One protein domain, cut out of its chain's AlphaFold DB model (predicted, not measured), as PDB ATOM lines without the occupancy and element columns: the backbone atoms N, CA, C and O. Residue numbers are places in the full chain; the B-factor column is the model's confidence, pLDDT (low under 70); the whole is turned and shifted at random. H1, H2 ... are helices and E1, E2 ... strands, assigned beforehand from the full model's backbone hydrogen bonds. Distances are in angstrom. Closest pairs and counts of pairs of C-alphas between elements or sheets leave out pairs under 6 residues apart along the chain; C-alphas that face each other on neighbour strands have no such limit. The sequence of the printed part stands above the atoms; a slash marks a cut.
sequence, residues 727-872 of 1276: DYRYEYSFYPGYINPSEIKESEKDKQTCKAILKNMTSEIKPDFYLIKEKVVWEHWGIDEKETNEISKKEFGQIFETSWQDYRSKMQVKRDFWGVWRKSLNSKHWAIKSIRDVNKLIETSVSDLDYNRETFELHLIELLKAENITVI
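What this domain is: This is residues 727 to 872 of the 1276 residues of the protein "DNA helicase" of Virgibacillus salinus (UniProt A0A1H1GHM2). A small, twisted sheet of four short strands stands near the middle, and the long helix H3 runs over one face of it, along E3. A loose group of helices, H1, H4 and H5, gathers round the later end of H3, H2 is set crosswise at the other end of H3, and H7, joined to edge strand E4 by the short H6, only grazes the sheet. The printed part has 146 residues with seven named helices and four named strands, in the order E1 H1 E2 E3 H2 H3 H4 H5 E4 H6 H7. The sheet's order is E1 E2 E3 E4, mixed, and the class is mixed, helices and strands. The whole is compact, with a radius of gyration of the C-alphas of 16.8 A and spans of 46 by 40 by 23 A.

How they stand to each other: E1, residues 728 to 730, is an edge strand and the antiparallel neighbour of E2, residues 769 to 771, with N 729 and O 770 at 2.9 A, within hydrogen-bond range. E2 and E3, residues 776 to 781, are antiparallel and form a hairpin, with N 771 and O 776 at 2.8 A. E3 and the other edge strand, E4, residues 841 to 845, are parallel at 21 degrees, with N 781 and O 844 at 2.8 A and N 842 and O 777 at 2.9 A. H3, residues 804 to 818, is on the sheet at a height of 10.2 A, from a local plane fitted to only just enough of the sheet's C-alphas, 6. It lies over E3 and only just not over E4, on which 2 of its C-alphas fall, and it runs along the strands, at 6 degrees to E3 on the local plane. This makes two layers, the sheet with H3 on one face. With its residues 754 to 757 alone, H1, residues 748 to 759, touches H3 at a steep tilt of 48 degrees, opposite ways; the closest C-alphas, of Ile 757 and Val 813, are 6.3 A apart. With residue 804 alone, H3 touches H2, residues 790 to 800, the same way at a steep tilt of 69.7 degrees, only just short of about perpendicular; the closest C-alphas, of Lys 793 and Trp 804, are 5.9 A apart. H4, residues 820 to 824, and H3 meet only through their link. H4 touches H5, residues 830 to 836, where the closest C-alphas, of Lys 823 and Arg 836, are 5.1 A apart. E3, the helices H2 to H5 and E4 form a strand-helix-strand unit, two parallel neighbour strands with helices between them along the chain. H6, residues 846 to 849, is only just on the sheet, with 5 pairs of C-alphas within 10 A, and only grazes it. H7, residues 853 to 866, grazes the sheet with residues 856 to 864 and touches H6 with residues 855 to 859 alone; the closest C-alphas, of Leu 849 and Phe 856, are 5.9 A apart. In H1, H2, H3, H5 and H7 every O i to N i+4 pair is within hydrogen-bond range; H4 has 0 of 1 but 2 of 2 O i to N i+3 pairs, and H6 is too short for an O i to N i+4 pair.

Where its parts are: E1 begins at C-alpha 728, (-42.483, -35.932, 11.802). H1 is 16.5 A long, E3 16.3 A, H2 15.3 A and E4 13.3 A. H3 is the longest helix, 21.2 A from C-alpha 804 at (-19.053, -36.024, -5.034) to C-alpha 818. H7 is 20.1 A long and ends at C-alpha 866, (-48.170, -31.017, -4.893).

The domain as a whole: The C-alphas of Ile 791 and Lys 828, the two farthest apart, are 48.6 A from each other. The printed part has no cut. The link from E1 to H1, residues 731 to 747, is long. Residues 850 to 855, of which 853 to 855 belong to H7, stand free. The mean pLDDT of the printed part is 83.0, and 10 residues are under 70: 743, 745 to 747, 761 to 763, 831, and 850 to 851.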
ATOM      1  N   ASP A 727     -46.720 -33.862  11.881       92.62
ATOM      2  CA  ASP A 727     -46.034 -34.828  12.741       92.62
ATOM      3  C   ASP A 727     -44.900 -35.528  11.981       92.62
ATOM      4  O   ASP A 727     -45.147 -36.307  11.054       92.62
ATOM      5  N   TYR A 728     -43.658 -35.327  12.422       94.31
ATOM      6  CA  TYR A 728     -42.483 -35.932  11.802       94.31
ATOM      7  C   TYR A 728     -41.592 -36.679  12.799       94.31
ATOM      8  O   TYR A 728     -41.713 -36.564  14.021       94.31
ATOM      9  N   ARG A 729     -40.677 -37.484  12.255       91.19
ATOM     10  CA  ARG A 729     -39.534 -38.056  12.974       91.19
ATOM     11  C   ARG A 729     -38.254 -37.772  12.205       91.19
ATOM     12  O   ARG A 729     -38.140 -38.213  11.061       91.19
ATOM     13  N   TYR A 730     -37.315 -37.083  12.843       92.12
ATOM     14  CA  TYR A 730     -35.976 -36.858  12.306       92.12
ATOM     15  C   TYR A 730     -35.141 -38.151  12.345       92.12
ATOM     16  O   TYR A 730     -35.198 -38.898  13.327       92.12
ATOM     17  N   GLU A 731     -34.413 -38.444  11.264       87.88
ATOM     18  CA  GLU A 731     -33.566 -39.640  11.084       87.88
ATOM     19  C   GLU A 731     -34.236 -40.970  11.483       87.88
ATOM     20  O   GLU A 731     -33.639 -41.853  12.120       87.88
ATOM     21  N   TYR A 732     -35.512 -41.137  11.124       86.00
ATOM     22  CA  TYR A 732     -36.262 -42.334  11.492       86.00
ATOM     23  C   TYR A 732     -35.668 -43.593  10.849       86.00
ATOM     24  O   TYR A 732     -35.528 -43.696   9.636       86.00
ATOM     25  N   SER A 733     -35.341 -44.591  11.667       80.38
ATOM     26  CA  SER A 733     -34.703 -45.819  11.187       80.38
ATOM     27  C   SER A 733     -35.720 -46.788  10.594       80.38
ATOM     28  O   SER A 733     -36.596 -47.297  11.298       80.38
ATOM     29  N   PHE A 734     -35.556 -47.084   9.310       81.94
ATOM     30  CA  PHE A 734     -36.168 -48.223   8.638       81.94
ATOM     31  C   PHE A 734     -35.149 -49.357   8.525       81.94
ATOM     32  O   PHE A 734     -33.943 -49.115   8.493       81.94
ATOM     33  N   TYR A 735     -35.625 -50.601   8.455       77.88
ATOM     34  CA  TYR A 735     -34.773 -51.791   8.549       77.88
ATOM     35  C   TYR A 735     -34.905 -52.688   7.310       77.88
ATOM     36  O   TYR A 735     -35.691 -53.640   7.316       77.88
ATOM     37  N   PRO A 736     -34.142 -52.410   6.236       76.75
ATOM     38  CA  PRO A 736     -34.149 -53.217   5.018       76.75
ATOM     39  C   PRO A 736     -33.644 -54.645   5.234       76.75
ATOM     40  O   PRO A 736     -34.005 -55.526   4.467       76.75
ATOM     41  N   GLY A 737     -32.849 -54.898   6.281       70.56
ATOM     42  CA  GLY A 737     -32.262 -56.215   6.560       70.56
ATOM     43  C   GLY A 737     -33.274 -57.342   6.799       70.56
ATOM     44  O   GLY A 737     -32.915 -58.510   6.685       70.56
ATOM     45  N   TYR A 738     -34.540 -57.015   7.082       70.38
ATOM     46  CA  TYR A 738     -35.610 -58.013   7.161       70.38
ATOM     47  C   TYR A 738     -36.174 -58.402   5.792       70.38
ATOM     48  O   TYR A 738     -36.878 -59.401   5.695       70.38
ATOM     49  N   ILE A 739     -35.907 -57.624   4.741       77.31
ATOM     50  CA  ILE A 739     -36.419 -57.900   3.402       77.31
ATOM     51  C   ILE A 739     -35.705 -59.129   2.852       77.31
ATOM     52  O   ILE A 739     -34.502 -59.117   2.599       77.31
ATOM     53  N   ASN A 740     -36.475 -60.182   2.600       76.69
ATOM     54  CA  ASN A 740     -36.015 -61.315   1.822       76.69
ATOM     55  C   ASN A 740     -36.452 -61.116   0.358       76.69
ATOM     56  O   ASN A 740     -37.657 -61.101   0.099       76.69
ATOM     57  N   PRO A 741     -35.527 -60.998  -0.619       76.25
ATOM     58  CA  PRO A 741     -35.882 -60.789  -2.028       76.25
ATOM     59  C   PRO A 741     -36.828 -61.851  -2.608       76.25
ATOM     60  O   PRO A 741     -37.536 -61.583  -3.575       76.25
ATOM     61  N   SER A 742     -36.877 -63.049  -2.016       70.69
ATOM     62  CA  SER A 742     -37.826 -64.099  -2.415       70.69
ATOM     63  C   SER A 742     -39.293 -63.795  -2.066       70.69
ATOM     64  O   SER A 742     -40.186 -64.409  -2.642       70.69
ATOM     65  N   GLU A 743     -39.560 -62.828  -1.181       67.25
ATOM     66  CA  GLU A 743     -40.909 -62.413  -0.760       67.25
ATOM     67  C   GLU A 743     -41.567 -61.392  -1.710       67.25
ATOM     68  O   GLU A 743     -42.730 -61.021  -1.515       67.25
ATOM     69  N   ILE A 744     -40.845 -60.940  -2.742       70.81
ATOM     70  CA  ILE A 744     -41.350 -60.047  -3.794       70.81
ATOM     71  C   ILE A 744     -42.122 -60.888  -4.818       70.81
ATOM     72  O   ILE A 744     -41.563 -61.792  -5.441       70.81
ATOM     73  N   LYS A 745     -43.421 -60.608  -4.980       61.97
ATOM     74  CA  LYS A 745     -44.319 -61.372  -5.872       61.97
ATOM     75  C   LYS A 745     -44.242 -60.972  -7.351       61.97
ATOM     76  O   LYS A 745     -44.721 -61.728  -8.191       61.97
ATOM     77  N   GLU A 746     -43.685 -59.804  -7.652       66.81
ATOM     78  CA  GLU A 746     -43.589 -59.252  -9.009       66.81
ATOM     79  C   GLU A 746     -42.374 -59.789  -9.791       66.81
ATOM     80  O   GLU A 746     -41.752 -60.782  -9.402       66.81
ATOM     81  N   SER A 747     -42.107 -59.173 -10.946       68.81
ATOM     82  CA  SER A 747     -41.200 -59.635 -11.993       68.81
ATOM     83  C   SER A 747     -39.809 -60.025 -11.470       68.81
ATOM     84  O   SER A 747     -39.296 -59.463 -10.503       68.81
ATOM     85  N   GLU A 748     -39.138 -60.962 -12.151       74.88
ATOM     86  CA  GLU A 748     -37.755 -61.352 -11.820       74.88
ATOM     87  C   GLU A 748     -36.799 -60.140 -11.817       74.88
ATOM     88  O   GLU A 748     -35.823 -60.101 -11.067       74.88
ATOM     89  N   LYS A 749     -37.138 -59.100 -12.590       74.81
ATOM     90  CA  LYS A 749     -36.449 -57.810 -12.611       74.81
ATOM     91  C   LYS A 749     -36.517 -57.094 -11.256       74.81
ATOM     92  O   LYS A 749     -35.487 -56.628 -10.789       74.81
ATOM     93  N   ASP A 750     -37.665 -57.071 -10.579       73.69
ATOM     94  CA  ASP A 750     -37.820 -56.402  -9.275       73.69
ATOM     95  C   ASP A 750     -37.047 -57.118  -8.165       73.69
ATOM     96  O   ASP A 750     -36.438 -56.481  -7.302       73.69
ATOM     97  N   LYS A 751     -36.986 -58.454  -8.223       77.62
ATOM     98  CA  LYS A 751     -36.148 -59.261  -7.321       77.62
ATOM     99  C   LYS A 751     -34.665 -58.978  -7.527       77.62
ATOM    100  O   LYS A 751     -33.926 -58.834  -6.551       77.62
ATOM    101  N   GLN A 752     -34.225 -58.887  -8.784       78.50
ATOM    102  CA  GLN A 752     -32.843 -58.552  -9.129       78.50
ATOM    103  C   GLN A 752     -32.486 -57.126  -8.698       78.50
ATOM    104  O   GLN A 752     -31.442 -56.932  -8.076       78.50
ATOM    105  N   THR A 753     -33.372 -56.160  -8.941       77.06
ATOM    106  CA  THR A 753     -33.215 -54.767  -8.504       77.06
ATOM    107  C   THR A 753     -33.144 -54.665  -6.981       77.06
ATOM    108  O   THR A 753     -32.191 -54.096  -6.454       77.06
ATOM    109  N   CYS A 754     -34.070 -55.295  -6.250       80.12
ATOM    110  CA  CYS A 754     -34.039 -55.341  -4.788       80.12
ATOM    111  C   CYS A 754     -32.732 -55.958  -4.265       80.12
ATOM    112  O   CYS A 754     -32.077 -55.388  -3.394       80.12
ATOM    113  N   LYS A 755     -32.297 -57.088  -4.837       82.00
ATOM    114  CA  LYS A 755     -31.040 -57.750  -4.459       82.00
ATOM    115  C   LYS A 755     -29.816 -56.867  -4.721       82.00
ATOM    116  O   LYS A 755     -28.892 -56.869  -3.911       82.00
ATOM    117  N   ALA A 756     -29.799 -56.124  -5.827       81.00
ATOM    118  CA  ALA A 756     -28.717 -55.202  -6.165       81.00
ATOM    119  C   ALA A 756     -28.654 -54.008  -5.199       81.00
ATOM    120  O   ALA A 756     -27.569 -53.675  -4.724       81.00
ATOM    121  N   ILE A 757     -29.806 -53.421  -4.855       79.69
ATOM    122  CA  ILE A 757     -29.911 -52.314  -3.894       79.69
ATOM    123  C   ILE A 757     -29.475 -52.780  -2.498       79.69
ATOM    124  O   ILE A 757     -28.577 -52.188  -1.903       79.69
ATOM    125  N   LEU A 758     -30.048 -53.882  -1.998       79.00
ATOM    126  CA  LEU A 758     -29.760 -54.402  -0.655       79.00
ATOM    127  C   LEU A 758     -28.295 -54.820  -0.476       79.00
ATOM    128  O   LEU A 758     -27.769 -54.721   0.628       79.00
ATOM    129  N   LYS A 759     -27.612 -55.252  -1.548       79.88
ATOM    130  CA  LYS A 759     -26.183 -55.610  -1.506       79.88
ATOM    131  C   LYS A 759     -25.294 -54.438  -1.078       79.88
ATOM    132  O   LYS A 759     -24.272 -54.663  -0.436       79.88
ATOM    133  N   ASN A 760     -25.678 -53.217  -1.443       70.19
ATOM    134  CA  ASN A 760     -24.905 -52.002  -1.198       70.19
ATOM    135  C   ASN A 760     -25.514 -51.137  -0.079       70.19
ATOM    136  O   ASN A 760     -25.111 -49.988   0.093       70.19
ATOM    137  N   MET A 761     -26.490 -51.663   0.669       68.69
ATOM    138  CA  MET A 761     -27.145 -50.965   1.775       68.69
ATOM    139  C   MET A 761     -26.663 -51.451   3.136       68.69
ATOM    140  O   MET A 761     -26.277 -52.604   3.319       68.69
ATOM    141  N   THR A 762     -26.736 -50.556   4.120       61.94
ATOM    142  CA  THR A 762     -26.510 -50.927   5.517       61.94
ATOM    143  C   THR A 762     -27.736 -51.646   6.098       61.94
ATOM    144  O   THR A 762     -28.807 -51.698   5.489       61.94
ATOM    145  N   SER A 763     -27.598 -52.192   7.308       64.06
ATOM    146  CA  SER A 763     -28.705 -52.841   8.033       64.06
ATOM    147  C   SER A 763     -29.892 -51.910   8.346       64.06
ATOM    148  O   SER A 763     -30.976 -52.395   8.681       64.06
ATOM    149  N   GLU A 764     -29.712 -50.591   8.225       70.44
ATOM    150  CA  GLU A 764     -30.755 -49.574   8.350       70.44
ATOM    151  C   GLU A 764     -30.685 -48.521   7.237       70.44
ATOM    152  O   GLU A 764     -29.639 -48.259   6.647       70.44
ATOM    153  N   ILE A 765     -31.817 -47.882   6.963       83.00
ATOM    154  CA  ILE A 765     -31.894 -46.683   6.129       83.00
ATOM    155  C   ILE A 765     -32.626 -45.591   6.903       83.00
ATOM    156  O   ILE A 765     -33.645 -45.852   7.546       83.00
ATOM    157  N   LYS A 766     -32.072 -44.378   6.872       86.88
ATOM    158  CA  LYS A 766     -32.603 -43.204   7.566       86.88
ATOM    159  C   LYS A 766     -32.803 -42.081   6.551       86.88
ATOM    160  O   LYS A 766     -31.792 -41.586   6.039       86.88
ATOM    161  N   PRO A 767     -34.056 -41.734   6.219       91.69
ATOM    162  CA  PRO A 767     -34.344 -40.449   5.612       91.69
ATOM    163  C   PRO A 767     -34.191 -39.348   6.655       91.69
ATOM    164  O   PRO A 767     -34.338 -39.615   7.854       91.69
ATOM    165  N   ASP A 768     -33.925 -38.127   6.204       93.81
ATOM    166  CA  ASP A 768     -33.777 -36.986   7.107       93.81
ATOM    167  C   ASP A 768     -35.075 -36.733   7.873       93.81
ATOM    168  O   ASP A 768     -35.045 -36.593   9.096       93.81
ATOM    169  N   PHE A 769     -36.229 -36.816   7.197       95.56
ATOM    170  CA  PHE A 769     -37.538 -36.756   7.849       95.56
ATOM    171  C   PHE A 769     -38.469 -37.883   7.407       95.56
ATOM    172  O   PHE A 769     -38.493 -38.307   6.253       95.56
ATOM    173  N   TYR A 770     -39.289 -38.350   8.345       94.25
ATOM    174  CA  TYR A 770     -40.428 -39.220   8.075       94.25
ATOM    175  C   TYR A 770     -41.710 -38.590   8.616       94.25
ATOM    176  O   TYR A 770     -41.872 -38.479   9.833       94.25
ATOM    177  N   LEU A 771     -42.616 -38.200   7.717       94.69
ATOM    178  CA  LEU A 771     -43.932 -37.651   8.041       94.69
ATOM    179  C   LEU A 771     -44.878 -38.800   8.397       94.69
ATOM    180  O   LEU A 771     -45.152 -39.683   7.577       94.69
ATOM    181  N   ILE A 772     -45.325 -38.837   9.651       88.19
ATOM    182  CA  ILE A 772     -45.902 -40.042  10.261       88.19
ATOM    183  C   ILE A 772     -47.287 -40.353   9.685       88.19
ATOM    184  O   ILE A 772     -47.580 -41.511   9.380       88.19
ATOM    185  N   LYS A 773     -48.153 -39.339   9.571       89.38
ATOM    186  CA  LYS A 773     -49.554 -39.511   9.150       89.38
ATOM    187  C   LYS A 773     -49.651 -39.723   7.642       89.38
ATOM    188  O   LYS A 773     -50.375 -40.600   7.178       89.38
ATOM    189  N   GLU A 774     -48.856 -38.968   6.901       89.56
ATOM    190  CA  GLU A 774     -48.781 -38.935   5.443       89.56
ATOM    191  C   GLU A 774     -47.978 -40.128   4.899       89.56
ATOM    192  O   GLU A 774     -48.090 -40.486   3.724       89.56
ATOM    193  N   LYS A 775     -47.185 -40.773   5.770       90.81
ATOM    194  CA  LYS A 775     -46.240 -41.851   5.457       90.81
ATOM    195  C   LYS A 775     -45.264 -41.456   4.347       90.81
ATOM    196  O   LYS A 775     -44.973 -42.255   3.458       90.81
ATOM    197  N   VAL A 776     -44.764 -40.228   4.388       92.56
ATOM    198  CA  VAL A 776     -43.828 -39.682   3.397       92.56
ATOM    199  C   VAL A 776     -42.430 -39.644   3.990       92.56
ATOM    200  O   VAL A 776     -42.259 -39.283   5.152       92.56
ATOM    201  N   VAL A 777     -41.433 -40.039   3.206       93.94
ATOM    202  CA  VAL A 777     -40.023 -39.839   3.558       93.94
ATOM    203  C   VAL A 777     -39.493 -38.607   2.835       93.94
ATOM    204  O   VAL A 777     -39.909 -38.329   1.713       93.94
ATOM    205  N   TRP A 778     -38.597 -37.871   3.477       95.69
ATOM    206  CA  TRP A 778     -38.009 -36.645   2.951       95.69
ATOM    207  C   TRP A 778     -36.488 -36.712   3.089       95.69
ATOM    208  O   TRP A 778     -35.986 -36.993   4.180       95.69
ATOM    209  N   GLU A 779     -35.772 -36.451   1.997       95.50
ATOM    210  CA  GLU A 779     -34.312 -36.293   1.964       95.50
ATOM    211  C   GLU A 779     -33.919 -34.845   1.615       95.50
ATOM    212  O   GLU A 779     -34.492 -34.225   0.712       95.50
ATOM    213  N   HIS A 780     -32.943 -34.301   2.336       94.12
ATOM    214  CA  HIS A 780     -32.305 -33.021   2.061       94.12
ATOM    215  C   HIS A 780     -30.841 -33.248   1.668       94.12
ATOM    216  O   HIS A 780     -29.985 -33.604   2.478       94.12
ATOM    217  N   TRP A 781     -30.537 -33.051   0.390       91.75
ATOM    218  CA  TRP A 781     -29.238 -33.366  -0.182       91.75
ATOM    219  C   TRP A 781     -28.226 -32.239   0.021       91.75
ATOM    220  O   TRP A 781     -28.468 -31.077  -0.297       91.75
ATOM    221  N   GLY A 782     -27.027 -32.609   0.470       85.62
ATOM    222  CA  GLY A 782     -25.913 -31.680   0.684       85.62
ATOM    223  C   GLY A 782     -25.224 -31.187  -0.595       85.62
ATOM    224  O   GLY A 782     -24.222 -30.485  -0.491       85.62
ATOM    225  N   ILE A 783     -25.718 -31.565  -1.780       84.94
ATOM    226  CA  ILE A 783     -25.216 -31.114  -3.087       84.94
ATOM    227  C   ILE A 783     -26.350 -30.620  -3.966       84.94
ATOM    228  O   ILE A 783     -27.466 -31.125  -3.878       84.94
ATOM    229  N   ASP A 784     -26.016 -29.708  -4.874       83.62
ATOM    230  CA  ASP A 784     -26.774 -29.537  -6.104       83.62
ATOM    231  C   ASP A 784     -26.260 -30.539  -7.147       83.62
ATOM    232  O   ASP A 784     -25.079 -30.562  -7.499       83.62
ATOM    233  N   GLU A 785     -27.143 -31.399  -7.650       79.50
ATOM    234  CA  GLU A 785     -26.798 -32.357  -8.704       79.50
ATOM    235  C   GLU A 785     -26.504 -31.708 -10.052       79.50
ATOM    236  O   GLU A 785     -25.868 -32.336 -10.906       79.50
ATOM    237  N   LYS A 786     -26.971 -30.473 -10.252       78.12
ATOM    238  CA  LYS A 786     -26.707 -29.685 -11.455       78.12
ATOM    239  C   LYS A 786     -25.408 -28.885 -11.353       78.12
ATOM    240  O   LYS A 786     -25.038 -28.239 -12.330       78.12
ATOM    241  N   GLU A 787     -24.696 -28.958 -10.225       79.81
ATOM    242  CA  GLU A 787     -23.429 -28.259 -10.024       79.81
ATOM    243  C   GLU A 787     -22.385 -28.707 -11.062       79.81
ATOM    244  O   GLU A 787     -21.984 -29.876 -11.142       79.81
ATOM    245  N   THR A 788     -21.923 -27.751 -11.865       74.19
ATOM    246  CA  THR A 788     -20.912 -27.971 -12.909       74.19
ATOM    247  C   THR A 788     -19.530 -27.482 -12.492       74.19
ATOM    248  O   THR A 788     -18.541 -27.888 -13.099       74.19
ATOM    249  N   ASN A 789     -19.434 -26.680 -11.428       80.50
ATOM    250  CA  ASN A 789     -18.183 -26.128 -10.938       80.50
ATOM    251  C   ASN A 789     -17.328 -27.204 -10.245       80.50
ATOM    252  O   ASN A 789     -17.648 -27.703  -9.164       80.50
ATOM    253  N   GLU A 790     -16.192 -27.543 -10.855       76.62
ATOM    254  CA  GLU A 790     -15.233 -28.509 -10.307       76.62
ATOM    255  C   GLU A 790     -14.628 -28.063  -8.965       76.62
ATOM    256  O   GLU A 790     -14.262 -28.905  -8.144       76.62
ATOM    257  N   ILE A 791     -14.565 -26.754  -8.693       70.50
ATOM    258  CA  ILE A 791     -14.103 -26.231  -7.400       70.50
ATOM    259  C   ILE A 791     -15.112 -26.592  -6.306       70.50
ATOM    260  O   ILE A 791     -14.710 -27.174  -5.299       70.50
ATOM    261  N   SER A 792     -16.411 -26.358  -6.527       74.06
ATOM    262  CA  SER A 792     -17.478 -26.739  -5.589       74.06
ATOM    263  C   SER A 792     -17.470 -28.244  -5.301       74.06
ATOM    264  O   SER A 792     -17.578 -28.669  -4.151       74.06
ATOM    265  N   LYS A 793     -17.265 -29.081  -6.330       79.31
ATOM    266  CA  LYS A 793     -17.161 -30.545  -6.170       79.31
ATOM    267  C   LYS A 793     -15.926 -30.967  -5.374       79.31
ATOM    268  O   LYS A 793     -15.980 -31.931  -4.608       79.31
ATOM    269  N   LYS A 794     -14.806 -30.259  -5.537       76.19
ATOM    270  CA  LYS A 794     -13.582 -30.507  -4.768       76.19
ATOM    271  C   LYS A 794     -13.746 -30.100  -3.304       76.19
ATOM    272  O   LYS A 794     -13.350 -30.863  -2.424       76.19
ATOM    273  N   GLU A 795     -14.351 -28.944  -3.039       77.50
ATOM    274  CA  GLU A 795     -14.664 -28.497  -1.677       77.50
ATOM    275  C   GLU A 795     -15.677 -29.427  -0.997       77.50
ATOM    276  O   GLU A 795     -15.515 -29.745   0.178       77.50
ATOM    277  N   PHE A 796     -16.646 -29.976  -1.739       81.44
ATOM    278  CA  PHE A 796     -17.548 -31.012  -1.232       81.44
ATOM    279  C   PHE A 796     -16.784 -32.223  -0.678       81.44
ATOM    280  O   PHE A 796     -17.076 -32.688   0.421       81.44
ATOM    281  N   GLY A 797     -15.759 -32.703  -1.390       78.06
ATOM    282  CA  GLY A 797     -14.917 -33.802  -0.909       78.06
ATOM    283  C   GLY A 797     -14.195 -33.492   0.406       78.06
ATOM    284  O   GLY A 797     -14.012 -34.382   1.233       78.06
ATOM    285  N   GLN A 798     -13.834 -32.225   0.625       80.12
ATOM    286  CA  GLN A 798     -13.222 -31.758   1.871       80.12
ATOM    287  C   GLN A 798     -14.264 -31.640   2.992       80.12
ATOM    288  O   GLN A 798     -14.003 -32.038   4.123       80.12
ATOM    289  N   ILE A 799     -15.473 -31.163   2.684       78.31
ATOM    290  CA  ILE A 799     -16.553 -31.005   3.666       78.31
ATOM    291  C   ILE A 799     -17.169 -32.349   4.058       78.31
ATOM    292  O   ILE A 799     -17.487 -32.533   5.217       78.31
ATOM    293  N   PHE A 800     -17.357 -33.305   3.155       74.88
ATOM    294  CA  PHE A 800     -18.129 -34.522   3.454       74.88
ATOM    295  C   PHE A 800     -17.281 -35.796   3.530       74.88
ATOM    296  O   PHE A 800     -17.830 -36.879   3.724       74.88
ATOM    297  N   GLU A 801     -15.958 -35.677   3.367       75.38
ATOM    298  CA  GLU A 801     -14.986 -36.788   3.385       75.38
ATOM    299  C   GLU A 801     -15.344 -37.955   2.452       75.38
ATOM    300  O   GLU A 801     -14.960 -39.105   2.651       75.38
ATOM    301  N   THR A 802     -16.102 -37.650   1.406       80.69
ATOM    302  CA  THR A 802     -16.567 -38.585   0.391       80.69
ATOM    303  C   THR A 802     -16.511 -37.864  -0.944       80.69
ATOM    304  O   THR A 802     -16.769 -36.662  -1.009       80.69
ATOM    305  N   SER A 803     -16.185 -38.572  -2.026       84.94
ATOM    306  CA  SER A 803     -16.212 -37.926  -3.337       84.94
ATOM    307  C   SER A 803     -17.642 -37.514  -3.694       84.94
ATOM    308  O   SER A 803     -18.621 -38.132  -3.255       84.94
ATOM    309  N   TRP A 804     -17.764 -36.471  -4.513       85.19
ATOM    310  CA  TRP A 804     -19.053 -36.024  -5.034       85.19
ATOM    311  C   TRP A 804     -19.767 -37.162  -5.788       85.19
ATOM    312  O   TRP A 804     -20.969 -37.366  -5.614       85.19
ATOM    313  N   GLN A 805     -19.024 -37.976  -6.554       84.88
ATOM    314  CA  GLN A 805     -19.578 -39.146  -7.245       84.88
ATOM    315  C   GLN A 805     -20.065 -40.235  -6.275       84.88
ATOM    316  O   GLN A 805     -21.124 -40.825  -6.505       84.88
ATOM    317  N   ASP A 806     -19.334 -40.499  -5.189       85.38
ATOM    318  CA  ASP A 806     -19.741 -41.487  -4.181       85.38
ATOM    319  C   ASP A 806     -21.002 -41.035  -3.442       85.38
ATOM    320  O   ASP A 806     -21.911 -41.838  -3.217       85.38
ATOM    321  N   TYR A 807     -21.094 -39.745  -3.096       87.81
ATOM    322  CA  TYR A 807     -22.295 -39.185  -2.480       87.81
ATOM    323  C   TYR A 807     -23.501 -39.308  -3.413       87.81
ATOM    324  O   TYR A 807     -24.529 -39.852  -3.013       87.81
ATOM    325  N   ARG A 808     -23.351 -38.926  -4.686       88.06
ATOM    326  CA  ARG A 808     -24.408 -39.077  -5.696       88.06
ATOM    327  C   ARG A 808     -24.834 -40.535  -5.886       88.06
ATOM    328  O   ARG A 808     -26.019 -40.827  -6.020       88.06
ATOM    329  N   SER A 809     -23.885 -41.466  -5.836       86.50
ATOM    330  CA  SER A 809     -24.186 -42.900  -5.897       86.50
ATOM    331  C   SER A 809     -25.036 -43.345  -4.699       86.50
ATOM    332  O   SER A 809     -26.003 -44.085  -4.874       86.50
ATOM    333  N   LYS A 810     -24.746 -42.846  -3.489       86.44
ATOM    334  CA  LYS A 810     -25.568 -43.095  -2.289       86.44
ATOM    335  C   LYS A 810     -26.965 -42.473  -2.400       86.44
ATOM    336  O   LYS A 810     -27.933 -43.111  -1.982       86.44
ATOM    337  N   MET A 811     -27.089 -41.281  -2.990       89.25
ATOM    338  CA  MET A 811     -28.390 -40.656  -3.281       89.25
ATOM    339  C   MET A 811     -29.226 -41.545  -4.201       89.25
ATOM    340  O   MET A 811     -30.380 -41.842  -3.894       89.25
ATOM    341  N   GLN A 812     -28.627 -42.044  -5.288       88.81
ATOM    342  CA  GLN A 812     -29.321 -42.922  -6.227       88.81
ATOM    343  C   GLN A 812     -29.782 -44.220  -5.554       88.81
ATOM    344  O   GLN A 812     -30.926 -44.624  -5.727       88.81
ATOM    345  N   VAL A 813     -28.944 -44.823  -4.703       87.00
ATOM    346  CA  VAL A 813     -29.318 -46.010  -3.915       87.00
ATOM    347  C   VAL A 813     -30.536 -45.735  -3.018       87.00
ATOM    348  O   VAL A 813     -31.431 -46.577  -2.931       87.00
ATOM    349  N   LYS A 814     -30.611 -44.558  -2.376       89.06
ATOM    350  CA  LYS A 814     -31.779 -44.146  -1.578       89.06
ATOM    351  C   LYS A 814     -33.027 -43.930  -2.448       89.06
ATOM    352  O   LYS A 814     -34.095 -44.416  -2.081       89.06
ATOM    353  N   ARG A 815     -32.903 -43.274  -3.607       90.44
ATOM    354  CA  ARG A 815     -34.010 -43.085  -4.569       90.44
ATOM    355  C   ARG A 815     -34.563 -44.407  -5.072       90.44
ATOM    356  O   ARG A 815     -35.766 -44.642  -4.997       90.44
ATOM    357  N   ASP A 816     -33.677 -45.284  -5.531       86.69
ATOM    358  CA  ASP A 816     -34.040 -46.599  -6.047       86.69
ATOM    359  C   ASP A 816     -34.734 -47.426  -4.962       86.69
ATOM    360  O   ASP A 816     -35.732 -48.100  -5.224       86.69
ATOM    361  N   PHE A 817     -34.258 -47.341  -3.717       88.06
ATOM    362  CA  PHE A 817     -34.888 -48.010  -2.587       88.06
ATOM    363  C   PHE A 817     -36.277 -47.475  -2.269       88.06
ATOM    364  O   PHE A 817     -37.188 -48.274  -2.069       88.06
ATOM    365  N   TRP A 818     -36.461 -46.154  -2.254       88.69
ATOM    366  CA  TRP A 818     -37.767 -45.531  -2.034       88.69
ATOM    367  C   TRP A 818     -38.681 -45.556  -3.272       88.69
ATOM    368  O   TRP A 818     -39.833 -45.115  -3.192       88.69
ATOM    369  N   GLY A 819     -38.213 -46.151  -4.373       81.94
ATOM    370  CA  GLY A 819     -38.950 -46.383  -5.610       81.94
ATOM    371  C   GLY A 819     -40.111 -47.380  -5.491       81.94
ATOM    372  O   GLY A 819     -40.542 -47.765  -4.404       81.94
ATOM    373  N   VAL A 820     -40.668 -47.787  -6.635       71.44
ATOM    374  CA  VAL A 820     -41.978 -48.471  -6.699       71.44
ATOM    375  C   VAL A 820     -41.940 -49.930  -6.223       71.44
ATOM    376  O   VAL A 820     -42.902 -50.375  -5.597       71.44
ATOM    377  N   TRP A 821     -40.833 -50.650  -6.436       76.19
ATOM    378  CA  TRP A 821     -40.713 -52.097  -6.169       76.19
ATOM    379  C   TRP A 821     -41.043 -52.500  -4.720       76.19
ATOM    380  O   TRP A 821     -41.470 -53.621  -4.450       76.19
ATOM    381  N   ARG A 822     -40.864 -51.594  -3.750       82.50
ATOM    382  CA  ARG A 822     -41.151 -51.874  -2.333       82.50
ATOM    383  C   ARG A 822     -42.640 -52.079  -2.049       82.50
ATOM    384  O   ARG A 822     -42.981 -52.712  -1.052       82.50
ATOM    385  N   LYS A 823     -43.539 -51.585  -2.911       81.12
ATOM    386  CA  LYS A 823     -44.991 -51.831  -2.800       81.12
ATOM    387  C   LYS A 823     -45.338 -53.310  -3.000       81.12
ATOM    388  O   LYS A 823     -46.334 -53.785  -2.461       81.12
ATOM    389  N   SER A 824     -44.468 -54.038  -3.689       76.56
ATOM    390  CA  SER A 824     -44.593 -55.449  -4.057       76.56
ATOM    391  C   SER A 824     -44.175 -56.405  -2.927       76.56
ATOM    392  O   SER A 824     -44.274 -57.628  -3.065       76.56
ATOM    393  N   LEU A 825     -43.718 -55.859  -1.790       78.81
ATOM    394  CA  LEU A 825     -43.373 -56.606  -0.579       78.81
ATOM    395  C   LEU A 825     -44.639 -57.166   0.090       78.81
ATOM    396  O   LEU A 825     -45.516 -56.423   0.533       78.81
ATOM    397  N   ASN A 826     -44.725 -58.492   0.222       72.56
ATOM    398  CA  ASN A 826     -45.916 -59.169   0.756       72.56
ATOM    399  C   ASN A 826     -45.761 -59.673   2.208       72.56
ATOM    400  O   ASN A 826     -46.577 -60.453   2.702       72.56
ATOM    401  N   SER A 827     -44.716 -59.244   2.916       74.88
ATOM    402  CA  SER A 827     -44.484 -59.679   4.294       74.88
ATOM    403  C   SER A 827     -45.408 -58.986   5.294       74.88
ATOM    404  O   SER A 827     -45.714 -57.797   5.175       74.88
ATOM    405  N   LYS A 828     -45.813 -59.724   6.332       71.06
ATOM    406  CA  LYS A 828     -46.557 -59.183   7.483       71.06
ATOM    407  C   LYS A 828     -45.637 -58.625   8.577       71.06
ATOM    408  O   LYS A 828     -46.140 -58.062   9.547       71.06
ATOM    409  N   HIS A 829     -44.315 -58.762   8.435       72.25
ATOM    410  CA  HIS A 829     -43.350 -58.247   9.405       72.25
ATOM    411  C   HIS A 829     -43.461 -56.719   9.529       72.25
ATOM    412  O   HIS A 829     -43.482 -56.016   8.519       72.25
ATOM    413  N   TRP A 830     -43.508 -56.187  10.754       74.12
ATOM    414  CA  TRP A 830     -43.753 -54.759  11.008       74.12
ATOM    415  C   TRP A 830     -42.727 -53.845  10.317       74.12
ATOM    416  O   TRP A 830     -43.103 -52.804   9.780       74.12
ATOM    417  N   ALA A 831     -41.451 -54.251  10.277       68.50
ATOM    418  CA  ALA A 831     -40.386 -53.477   9.640       68.50
ATOM    419  C   ALA A 831     -40.594 -53.387   8.121       68.50
ATOM    420  O   ALA A 831     -40.516 -52.305   7.543       68.50
ATOM    421  N   ILE A 832     -40.968 -54.504   7.489       78.75
ATOM    422  CA  ILE A 832     -41.253 -54.567   6.052       78.75
ATOM    423  C   ILE A 832     -42.542 -53.806   5.736       78.75
ATOM    424  O   ILE A 832     -42.577 -53.027   4.788       78.75
ATOM    425  N   LYS A 833     -43.574 -53.951   6.577       81.44
ATOM    426  CA  LYS A 833     -44.815 -53.175   6.481       81.44
ATOM    427  C   LYS A 833     -44.533 -51.675   6.530       81.44
ATOM    428  O   LYS A 833     -45.067 -50.948   5.706       81.44
ATOM    429  N   SER A 834     -43.677 -51.213   7.443       82.31
ATOM    430  CA  SER A 834     -43.337 -49.788   7.542       82.31
ATOM    431  C   SER A 834     -42.647 -49.248   6.285       82.31
ATOM    432  O   SER A 834     -42.949 -48.133   5.882       82.31
ATOM    433  N   ILE A 835     -41.798 -50.046   5.625       86.75
ATOM    434  CA  ILE A 835     -41.120 -49.679   4.367       86.75
ATOM    435  C   ILE A 835     -42.097 -49.694   3.188       86.75
ATOM    436  O   ILE A 835     -42.098 -48.786   2.358       86.75
ATOM    437  N   ARG A 836     -42.943 -50.726   3.109       86.62
ATOM    438  CA  ARG A 836     -43.960 -50.878   2.063       86.62
ATOM    439  C   ARG A 836     -44.991 -49.757   2.108       86.62
ATOM    440  O   ARG A 836     -45.377 -49.236   1.069       86.62
ATOM    441  N   ASP A 837     -45.430 -49.403   3.312       87.12
ATOM    442  CA  ASP A 837     -46.488 -48.426   3.543       87.12
ATOM    443  C   ASP A 837     -46.019 -46.971   3.333       87.12
ATOM    444  O   ASP A 837     -46.855 -46.071   3.372       87.12
ATOM    445  N   VAL A 838     -44.720 -46.710   3.119       89.44
ATOM    446  CA  VAL A 838     -44.257 -45.370   2.720       89.44
ATOM    447  C   VAL A 838     -44.882 -45.017   1.360       89.44
ATOM    448  O   VAL A 838     -44.850 -45.798   0.412       89.44
ATOM    449  N   ASN A 839     -45.469 -43.838   1.222       84.50
ATOM    450  CA  ASN A 839     -46.195 -43.478   0.007       84.50
ATOM    451  C   ASN A 839     -45.254 -42.958  -1.083       84.50
ATOM    452  O   ASN A 839     -45.311 -43.439  -2.219       84.50
ATOM    453  N   LYS A 840     -44.355 -42.040  -0.715       87.25
ATOM    454  CA  LYS A 840     -43.474 -41.291  -1.621       87.25
ATOM    455  C   LYS A 840     -42.214 -40.785  -0.914       87.25
ATOM    456  O   LYS A 840     -42.153 -40.793   0.317       87.25
ATOM    457  N   LEU A 841     -41.257 -40.350  -1.733       92.06
ATOM    458  CA  LEU A 841     -40.049 -39.617  -1.364       92.06
ATOM    459  C   LEU A 841     -40.195 -38.156  -1.822       92.06
ATOM    460  O   LEU A 841     -40.496 -37.931  -2.991       92.06
ATOM    461  N   ILE A 842     -39.992 -37.204  -0.911       94.38
ATOM    462  CA  ILE A 842     -39.786 -35.779  -1.209       94.38
ATOM    463  C   ILE A 842     -38.287 -35.492  -1.133       94.38
ATOM    464  O   ILE A 842     -37.583 -36.055  -0.292       94.38
ATOM    465  N   GLU A 843     -37.798 -34.625  -2.013       93.69
ATOM    466  CA  GLU A 843     -36.386 -34.275  -2.103       93.69
ATOM    467  C   GLU A 843     -36.228 -32.758  -2.119       93.69
ATOM    468  O   GLU A 843     -37.001 -32.052  -2.760       93.69
ATOM    469  N   THR A 844     -35.210 -32.284  -1.414       93.88
ATOM    470  CA  THR A 844     -34.710 -30.902  -1.455       93.88
ATOM    471  C   THR A 844     -33.188 -30.956  -1.477       93.88
ATOM    472  O   THR A 844     -32.612 -31.985  -1.122       93.88
ATOM    473  N   SER A 845     -32.515 -29.880  -1.849       90.94
ATOM    474  CA  SER A 845     -31.056 -29.781  -1.872       90.94
ATOM    475  C   SER A 845     -30.556 -28.430  -1.377       90.94
ATOM    476  O   SER A 845     -31.320 -27.489  -1.184       90.94
ATOM    477  N   VAL A 846     -29.241 -28.322  -1.182       85.94
ATOM    478  CA  VAL A 846     -28.578 -27.065  -0.804       85.94
ATOM    479  C   VAL A 846     -28.870 -25.906  -1.772       85.94
ATOM    480  O   VAL A 846     -28.958 -24.773  -1.317       85.94
ATOM    481  N   SER A 847     -29.084 -26.174  -3.066       85.00
ATOM    482  CA  SER A 847     -29.468 -25.159  -4.064       85.00
ATOM    483  C   SER A 847     -30.850 -24.550  -3.824       85.00
ATOM    484  O   SER A 847     -31.112 -23.430  -4.250       85.00
ATOM    485  N   ASP A 848     -31.732 -25.233  -3.091       87.50
ATOM    486  CA  ASP A 848     -33.048 -24.685  -2.752       87.50
ATOM    487  C   ASP A 848     -32.947 -23.609  -1.650       87.50
ATOM    488  O   ASP A 848     -33.912 -22.894  -1.384       87.50
ATOM    489  N   LEU A 849     -31.778 -23.462  -1.005       84.50
ATOM    490  CA  LEU A 849     -31.534 -22.509   0.085       84.50
ATOM    491  C   LEU A 849     -31.080 -21.115  -0.393       84.50
ATOM    492  O   LEU A 849     -30.904 -20.230   0.444       84.50
ATOM    493  N   ASP A 850     -30.874 -20.906  -1.699       65.62
ATOM    494  CA  ASP A 850     -30.013 -19.848  -2.268       65.62
ATOM    495  C   ASP A 850     -30.456 -18.381  -2.064       65.62
ATOM    496  O   ASP A 850     -29.714 -17.467  -2.422       65.62
ATOM    497  N   TYR A 851     -31.608 -18.114  -1.441       68.69
ATOM    498  CA  TYR A 851     -32.078 -16.742  -1.193       68.69
ATOM    499  C   TYR A 851     -32.188 -16.412   0.293       68.69
ATOM    500  O   TYR A 851     -31.394 -15.647   0.837       68.69
ATOM    501  N   ASN A 852     -33.204 -16.951   0.957       84.12
ATOM    502  CA  ASN A 852     -33.470 -16.754   2.375       84.12
ATOM    503  C   ASN A 852     -34.466 -17.810   2.862       84.12
ATOM    504  O   ASN A 852     -35.033 -18.578   2.074       84.12
ATOM    505  N   ARG A 853     -34.688 -17.832   4.177       89.69
ATOM    506  CA  ARG A 853     -35.583 -18.790   4.820       89.69
ATOM    507  C   ARG A 853     -37.009 -18.687   4.279       89.69
ATOM    508  O   ARG A 853     -37.640 -19.711   4.055       89.69
ATOM    509  N   GLU A 854     -37.509 -17.480   4.041       90.00
ATOM    510  CA  GLU A 854     -38.877 -17.231   3.579       90.00
ATOM    511  C   GLU A 854     -39.120 -17.819   2.183       90.00
ATOM    512  O   GLU A 854     -40.121 -18.497   1.961       90.00
ATOM    513  N   THR A 855     -38.181 -17.618   1.256       90.50
ATOM    514  CA  THR A 855     -38.235 -18.196  -0.097       90.50
ATOM    515  C   THR A 855     -38.190 -19.721  -0.044       90.50
ATOM    516  O   THR A 855     -38.958 -20.385  -0.741       90.50
ATOM    517  N   PHE A 856     -37.346 -20.288   0.824       93.38
ATOM    518  CA  PHE A 856     -37.288 -21.736   1.010       93.38
ATOM    519  C   PHE A 856     -38.593 -22.287   1.600       93.38
ATOM    520  O   PHE A 856     -39.130 -23.260   1.083       93.38
ATOM    521  N   GLU A 857     -39.166 -21.644   2.623       93.81
ATOM    522  CA  GLU A 857     -40.456 -22.044   3.204       93.81
ATOM    523  C   GLU A 857     -41.597 -21.992   2.167       93.81
ATOM    524  O   GLU A 857     -42.447 -22.884   2.158       93.81
ATOM    525  N   LEU A 858     -41.605 -21.014   1.248       92.50
ATOM    526  CA  LEU A 858     -42.552 -20.986   0.122       92.50
ATOM    527  C   LEU A 858     -42.383 -22.199  -0.801       92.50
ATOM    528  O   LEU A 858     -43.376 -22.835  -1.160       92.50
ATOM    529  N   HIS A 859     -41.143 -22.567  -1.121       93.31
ATOM    530  CA  HIS A 859     -40.855 -23.775  -1.891       93.31
ATOM    531  C   HIS A 859     -41.340 -25.049  -1.170       93.31
ATOM    532  O   HIS A 859     -41.971 -25.910  -1.787       93.31
ATOM    533  N   LEU A 860     -41.155 -25.145   0.155       94.69
ATOM    534  CA  LEU A 860     -41.673 -26.266   0.956       94.69
ATOM    535  C   LEU A 860     -43.205 -26.368   0.886       94.69
ATOM    536  O   LEU A 860     -43.753 -27.470   0.795       94.69
ATOM    537  N   ILE A 861     -43.906 -25.228   0.909       94.69
ATOM    538  CA  ILE A 861     -45.368 -25.176   0.759       94.69
ATOM    539  C   ILE A 861     -45.788 -25.748  -0.598       94.69
ATOM    540  O   ILE A 861     -46.740 -26.529  -0.656       94.69
ATOM    541  N   GLU A 862     -45.113 -25.365  -1.683       93.56
ATOM    542  CA  GLU A 862     -45.413 -25.861  -3.030       93.56
ATOM    543  C   GLU A 862     -45.205 -27.376  -3.139       93.56
ATOM    544  O   GLU A 862     -46.099 -28.077  -3.620       93.56
ATOM    545  N   LEU A 863     -44.085 -27.890  -2.615       93.75
ATOM    546  CA  LEU A 863     -43.784 -29.324  -2.594       93.75
ATOM    547  C   LEU A 863     -44.853 -30.127  -1.845       93.75
ATOM    548  O   LEU A 863     -45.352 -31.133  -2.344       93.75
ATOM    549  N   LEU A 864     -45.249 -29.672  -0.656       93.31
ATOM    550  CA  LEU A 864     -46.252 -30.367   0.149       93.31
ATOM    551  C   LEU A 864     -47.654 -30.286  -0.466       93.31
ATOM    552  O   LEU A 864     -48.392 -31.273  -0.441       93.31
ATOM    553  N   LYS A 865     -48.015 -29.152  -1.081       91.94
ATOM    554  CA  LYS A 865     -49.286 -29.010  -1.810       91.94
ATOM    555  C   LYS A 865     -49.354 -29.923  -3.031       91.94
ATOM    556  O   LYS A 865     -50.402 -30.523  -3.259       91.94
ATOM    557  N   ALA A 866     -48.256 -30.069  -3.778       90.12
ATOM    558  CA  ALA A 866     -48.170 -31.017  -4.893       90.12
ATOM    559  C   ALA A 866     -48.413 -32.470  -4.440       90.12
ATOM    560  O   ALA A 866     -48.905 -33.300  -5.204       90.12
ATOM    561  N   GLU A 867     -48.138 -32.755  -3.166       86.38
ATOM    562  CA  GLU A 867     -48.372 -34.045  -2.525       86.38
ATOM    563  C   GLU A 867     -49.730 -34.166  -1.813       86.38
ATOM    564  O   GLU A 867     -49.985 -35.152  -1.124       86.38
ATOM    565  N   ASN A 868     -50.639 -33.205  -2.015       88.19
ATOM    566  CA  ASN A 868     -51.941 -33.114  -1.342       88.19
ATOM    567  C   ASN A 868     -51.841 -33.078   0.196       88.19
ATOM    568  O   ASN A 868     -52.783 -33.456   0.897       88.19
ATOM    569  N   ILE A 869     -50.709 -32.620   0.735       88.94
ATOM    570  CA  ILE A 869     -50.521 -32.426   2.171       88.94
ATOM    571  C   ILE A 869     -51.025 -31.028   2.521       88.94
ATOM    572  O   ILE A 869     -50.646 -30.028   1.913       88.94
ATOM    573  N   THR A 870     -51.924 -30.957   3.501       88.69
ATOM    574  CA  THR A 870     -52.483 -29.682   3.952       88.69
ATOM    575  C   THR A 870     -51.444 -28.933   4.778       88.69
ATOM    576  O   THR A 870     -50.952 -29.449   5.777       88.69
ATOM    577  N   VAL A 871     -51.142 -27.702   4.371       92.06
ATOM    578  CA  VAL A 871     -50.164 -26.842   5.038       92.06
ATOM    579  C   VAL A 871     -50.889 -25.634   5.618       92.06
ATOM    580  O   VAL A 871     -51.290 -24.733   4.882       92.06
ATOM    581  N   ILE A 872     -51.090 -25.632   6.936       90.81
ATOM    582  CA  ILE A 872     -51.719 -24.529   7.674       90.81
ATOM    583  C   ILE A 872     -50.783 -24.137   8.809       90.81
ATOM    584  O   ILE A 872     -50.465 -24.961   9.665       90.81
TER     585      ILE A 872